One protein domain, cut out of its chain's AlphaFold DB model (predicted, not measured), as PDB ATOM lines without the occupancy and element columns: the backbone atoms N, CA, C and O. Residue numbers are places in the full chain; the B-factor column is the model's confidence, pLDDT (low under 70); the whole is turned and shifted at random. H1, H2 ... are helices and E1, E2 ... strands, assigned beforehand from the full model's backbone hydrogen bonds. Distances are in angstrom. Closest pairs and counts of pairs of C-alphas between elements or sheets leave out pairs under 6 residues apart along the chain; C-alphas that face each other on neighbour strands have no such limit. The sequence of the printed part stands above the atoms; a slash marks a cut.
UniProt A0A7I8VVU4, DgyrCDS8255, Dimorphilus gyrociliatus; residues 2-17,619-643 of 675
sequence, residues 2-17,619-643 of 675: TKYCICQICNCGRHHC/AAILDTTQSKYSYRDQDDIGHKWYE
ATOM      1  N   THR A   2     126.480 246.476 230.344       65.44
ATOM      2  CA  THR A   2     126.217 247.830 229.838       65.44
ATOM      3  C   THR A   2     124.881 248.328 230.395       65.44
ATOM      4  O   THR A   2     123.835 247.758 230.097       65.44
ATOM      5  N   LYS A   3     124.917 249.356 231.253       73.50
ATOM      6  CA  LYS A   3     123.718 250.009 231.804       73.50
ATOM      7  C   LYS A   3     123.311 251.160 230.889       73.50
ATOM      8  O   LYS A   3     124.166 251.954 230.498       73.50
ATOM      9  N   TYR A   4     122.024 251.256 230.574       75.62
ATOM     10  CA  TYR A   4     121.476 252.320 229.738       75.62
ATOM     11  C   TYR A   4     120.522 253.197 230.541       75.62
ATOM     12  O   TYR A   4     119.707 252.713 231.326       75.62
ATOM     13  N   CYS A   5     120.616 254.502 230.317       77.81
ATOM     14  CA  CYS A   5     119.652 255.466 230.834       77.81
ATOM     15  C   CYS A   5     118.434 255.566 229.894       77.81
ATOM     16  O   CYS A   5     118.557 255.369 228.684       77.81
ATOM     17  N   ILE A   6     117.276 255.973 230.423       77.12
ATOM     18  CA  ILE A   6     116.046 256.273 229.662       77.12
ATOM     19  C   ILE A   6     116.326 257.148 228.427       77.12
ATOM     20  O   ILE A   6     115.795 256.881 227.351       77.12
ATOM     21  N   CYS A   7     117.207 258.148 228.537       69.19
ATOM     22  CA  CYS A   7     117.571 259.026 227.417       69.19
ATOM     23  C   CYS A   7     118.336 258.318 226.291       69.19
ATOM     24  O   CYS A   7     118.280 258.763 225.151       69.19
ATOM     25  N   GLN A   8     119.051 257.235 226.599       72.00
ATOM     26  CA  GLN A   8     119.773 256.427 225.612       72.00
ATOM     27  C   GLN A   8     118.864 255.382 224.951       72.00
ATOM     28  O   GLN A   8     119.142 254.951 223.835       72.00
ATOM     29  N   ILE A   9     117.774 254.997 225.621       74.62
ATOM     30  CA  ILE A   9     116.760 254.071 225.098       74.62
ATOM     31  C   ILE A   9     115.723 254.832 224.254       74.62
ATOM     32  O   ILE A   9     115.192 254.307 223.280       74.62
ATOM     33  N   CYS A  10     115.435 256.091 224.587       73.00
ATOM     34  CA  CYS A  10     114.420 256.899 223.921       73.00
ATOM     35  C   CYS A  10     114.838 257.352 222.508       73.00
ATOM     36  O   CYS A  10     115.758 258.144 222.341       73.00
ATOM     37  N   ASN A  11     114.083 256.936 221.486       69.69
ATOM     38  CA  ASN A  11     114.223 257.416 220.102       69.69
ATOM     39  C   ASN A  11     113.245 258.559 219.745       69.69
ATOM     40  O   ASN A  11     113.387 259.189 218.701       69.69
ATOM     41  N   CYS A  12     112.264 258.837 220.610       67.75
ATOM     42  CA  CYS A  12     111.195 259.806 220.369       67.75
ATOM     43  C   CYS A  12     111.472 261.211 220.937       67.75
ATOM     44  O   CYS A  12     110.661 262.114 220.742       67.75
ATOM     45  N   GLY A  13     112.581 261.402 221.663       63.25
ATOM     46  CA  GLY A  13     113.002 262.703 222.203       63.25
ATOM     47  C   GLY A  13     112.076 263.315 223.262       63.25
ATOM     48  O   GLY A  13     112.247 264.480 223.593       63.25
ATOM     49  N   ARG A  14     111.092 262.559 223.773       67.38
ATOM     50  CA  ARG A  14     110.111 263.010 224.780       67.38
ATOM     51  C   ARG A  14     110.400 262.529 226.205       67.38
ATOM     52  O   ARG A  14     109.753 262.999 227.132       67.38
ATOM     53  N   HIS A  15     111.343 261.602 226.389       66.19
ATOM     54  CA  HIS A  15     111.685 261.050 227.702       66.19
ATOM     55  C   HIS A  15     113.086 261.517 228.113       66.19
ATOM     56  O   HIS A  15     114.081 261.189 227.462       66.19
ATOM     57  N   HIS A  16     113.148 262.294 229.194       65.38
ATOM     58  CA  HIS A  16     114.369 262.897 229.728       65.38
ATOM     59  C   HIS A  16     114.657 262.370 231.136       65.38
ATOM     60  O   HIS A  16     113.735 262.016 231.866       65.38
ATOM     61  N   CYS A  17     115.930 262.319 231.518       66.50
ATOM     62  CA  CYS A  17     116.358 261.926 232.853       66.50
ATOM     63  C   CYS A  17     116.886 263.155 233.618       66.50
ATOM     64  O   CYS A  17     117.349 264.111 232.986       66.50
ATOM     65  N   ALA A 619     111.234 253.475 225.122       68.81
ATOM     66  CA  ALA A 619     111.150 254.115 226.434       68.81
ATOM     67  C   ALA A 619     109.711 254.210 226.988       68.81
ATOM     68  O   ALA A 619     109.531 254.226 228.199       68.81
ATOM     69  N   ALA A 620     108.689 254.246 226.123       69.69
ATOM     70  CA  ALA A 620     107.281 254.345 226.531       69.69
ATOM     71  C   ALA A 620     106.696 253.005 227.012       69.69
ATOM     72  O   ALA A 620     105.624 252.978 227.605       69.69
ATOM     73  N   ILE A 621     107.398 251.900 226.745       74.31
ATOM     74  CA  ILE A 621     106.995 250.535 227.105       74.31
ATOM     75  C   ILE A 621     107.934 249.906 228.142       74.31
ATOM     76  O   ILE A 621     107.909 248.697 228.308       74.31
ATOM     77  N   LEU A 622     108.777 250.688 228.832       72.81
ATOM     78  CA  LEU A 622     109.720 250.162 229.838       72.81
ATOM     79  C   LEU A 622     109.021 249.529 231.048       72.81
ATOM     80  O   LEU A 622     109.540 248.565 231.604       72.81
ATOM     81  N   ASP A 623     107.840 250.036 231.401       66.69
ATOM     82  CA  ASP A 623     107.051 249.573 232.548       66.69
ATOM     83  C   ASP A 623     105.999 248.509 232.158       66.69
ATOM     84  O   ASP A 623     105.220 248.066 233.002       66.69
ATOM     85  N   THR A 624     105.950 248.084 230.886       68.56
ATOM     86  CA  THR A 624     105.045 247.026 230.408       68.56
ATOM     87  C   THR A 624     105.798 245.724 230.124       68.56
ATOM     88  O   THR A 624     107.003 245.709 229.881       68.56
ATOM     89  N   THR A 625     105.081 244.595 230.101       63.78
ATOM     90  CA  THR A 625     105.636 243.242 229.864       63.78
ATOM     91  C   THR A 625     106.249 243.041 228.468       63.78
ATOM     92  O   THR A 625     106.780 241.974 228.177       63.78
ATOM     93  N   GLN A 626     106.176 244.053 227.599       66.38
ATOM     94  CA  GLN A 626     106.719 244.059 226.238       66.38
ATOM     95  C   GLN A 626     108.091 244.756 226.149       66.38
ATOM     96  O   GLN A 626     108.633 244.919 225.051       66.38
ATOM     97  N   SER A 627     108.655 245.186 227.283       71.75
ATOM     98  CA  SER A 627     109.956 245.845 227.337       71.75
ATOM     99  C   SER A 627     111.101 244.872 227.016       71.75
ATOM    100  O   SER A 627     111.113 243.711 227.414       71.75
ATOM    101  N   LYS A 628     112.112 245.359 226.288       74.75
ATOM    102  CA  LYS A 628     113.382 244.635 226.066       74.75
ATOM    103  C   LYS A 628     114.425 244.950 227.142       74.75
ATOM    104  O   LYS A 628     115.578 244.549 227.007       74.75
ATOM    105  N   TYR A 629     114.039 245.705 228.167       77.12
ATOM    106  CA  TYR A 629     114.930 246.229 229.189       77.12
ATOM    107  C   TYR A 629     114.290 246.048 230.562       77.12
ATOM    108  O   TYR A 629     113.163 246.489 230.769       77.12
ATOM    109  N   SER A 630     115.009 245.444 231.503       78.19
ATOM    110  CA  SER A 630     114.581 245.381 232.899       78.19
ATOM    111  C   SER A 630     115.176 246.539 233.690       78.19
ATOM    112  O   SER A 630     116.312 246.968 233.464       78.19
ATOM    113  N   TYR A 631     114.384 247.057 234.624       79.06
ATOM    114  CA  TYR A 631     114.859 248.010 235.616       79.06
ATOM    115  C   TYR A 631     115.865 247.324 236.548       79.06
ATOM    116  O   TYR A 631     115.622 246.200 236.992       79.06
ATOM    117  N   ARG A 632     116.993 247.990 236.818       78.00
ATOM    118  CA  ARG A 632     118.070 247.443 237.650       78.00
ATOM    119  C   ARG A 632     118.167 248.162 238.987       78.00
ATOM    120  O   ARG A 632     117.873 247.560 240.006       78.00
ATOM    121  N   ASP A 633     118.552 249.435 238.956       73.44
ATOM    122  CA  ASP A 633     118.801 250.258 240.141       73.44
ATOM    123  C   ASP A 633     118.427 251.721 239.861       73.44
ATOM    124  O   ASP A 633     118.381 252.159 238.702       73.44
ATOM    125  N   GLN A 634     118.208 252.484 240.930       76.44
ATOM    126  CA  GLN A 634     117.997 253.928 240.901       76.44
ATOM    127  C   GLN A 634     118.981 254.595 241.858       76.44
ATOM    128  O   GLN A 634     119.089 254.184 243.009       76.44
ATOM    129  N   ASP A 635     119.687 255.613 241.369       74.81
ATOM    130  CA  ASP A 635     120.625 256.393 242.179       74.81
ATOM    131  C   ASP A 635     119.862 257.305 243.161       74.81
ATOM    132  O   ASP A 635     118.705 257.658 242.908       74.81
ATOM    133  N   ASP A 636     120.525 257.780 244.222       65.94
ATOM    134  CA  ASP A 636     119.940 258.647 245.270       65.94
ATOM    135  C   ASP A 636     119.331 259.963 244.734       65.94
ATOM    136  O   ASP A 636     118.514 260.606 245.387       65.94
ATOM    137  N   ILE A 637     119.693 260.349 243.505       62.91
ATOM    138  CA  ILE A 637     119.216 261.544 242.785       62.91
ATOM    139  C   ILE A 637     117.941 261.243 241.955       62.91
ATOM    140  O   ILE A 637     117.369 262.117 241.308       62.91
ATOM    141  N   GLY A 638     117.461 259.996 241.951       65.31
ATOM    142  CA  GLY A 638     116.262 259.581 241.215       65.31
ATOM    143  C   GLY A 638     116.511 259.172 239.759       65.31
ATOM    144  O   GLY A 638     115.578 259.118 238.955       65.31
ATOM    145  N   HIS A 639     117.761 258.886 239.392       75.06
ATOM    146  CA  HIS A 639     118.140 258.451 238.049       75.06
ATOM    147  C   HIS A 639     118.012 256.927 237.902       75.06
ATOM    148  O   HIS A 639     118.654 256.185 238.636       75.06
ATOM    149  N   LYS A 640     117.185 256.456 236.955       78.38
ATOM    150  CA  LYS A 640     116.881 255.026 236.754       78.38
ATOM    151  C   LYS A 640     117.751 254.392 235.664       78.38
ATOM    152  O   LYS A 640     117.769 254.879 234.527       78.38
ATOM    153  N   TRP A 641     118.392 253.272 235.993       78.88
ATOM    154  CA  TRP A 641     119.216 252.480 235.079       78.88
ATOM    155  C   TRP A 641     118.509 251.204 234.627       78.88
ATOM    156  O   TRP A 641     117.905 250.485 235.426       78.88
ATOM    157  N   TYR A 642     118.657 250.892 233.341       80.19
ATOM    158  CA  TYR A 642     118.030 249.744 232.701       80.19
ATOM    159  C   TYR A 642     119.071 248.858 232.014       80.19
ATOM    160  O   TYR A 642     120.067 249.345 231.468       80.19
ATOM    161  N   GLU A 643     118.834 247.550 232.023       80.62
ATOM    162  CA  GLU A 643     119.698 246.551 231.393       80.62
ATOM    163  C   GLU A 643     118.928 245.794 230.303       80.62
ATOM    164  O   GLU A 643     117.762 245.457 230.514       80.62
TER     165      GLU A 643
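What this domain is: This is residues 2 to 17 and 619 to 643 of the 675 residues of the protein "DgyrCDS8255" of Dimorphilus gyrociliatus (UniProt A0A7I8VVU4). Little regular structure is here: a small hairpin of strands E1 and E2, with residues 4 to 5 paired antiparallel to E2, the short helix H1 just after them, and long loops besides. The printed part has 41 residues, 14 of them in named elements, in the order H1, E1, E2; the class is mixed, the two-stranded sheet antiparallel. It is compact and rounded, with a radius of gyration of the C-alphas of 9.8 A and spans of 26 by 21 by 18 A.

How they stand to each other: Start at residues 4 to 5, paired with residues 641 to 642 of E2, residues 640 to 643. Next comes H1, residues 6 to 9; its closest C-alpha pair with E2 is Ile 6 and Lys 640, 7.2 A. H1 is too short for an O i to N i+4 pair; its one O i to N i+3 pair is within range. E1, residues 629 to 634, is antiparallel to E2 at 142 degrees; look for N 630 and O 643, 2.9 A apart, within hydrogen-bond range.

Where its parts are: Find C-alpha 6 at (116.046, 256.273, 229.662), where H1 begins, 5.1 A long. E1 runs 14.3 A from C-alpha 629 at (114.930, 246.229, 229.189); E2 runs 10.4 A to C-alpha 643 at (119.698, 246.551, 231.393).

The domain as a whole: The C-alphas farthest apart, of Gln 626 and Asp 636, are 27.4 A apart. Residues 18 to 618 are not printed; C-alphas 17 and 619 are 11.4 A apart across this cut, which the link from H1 to E1 spans. The link from E1 to E2 is tight. Mean pLDDT of the printed part is 71.9; 18 residues are under 70, among them 11 to 17 and 623 to 626.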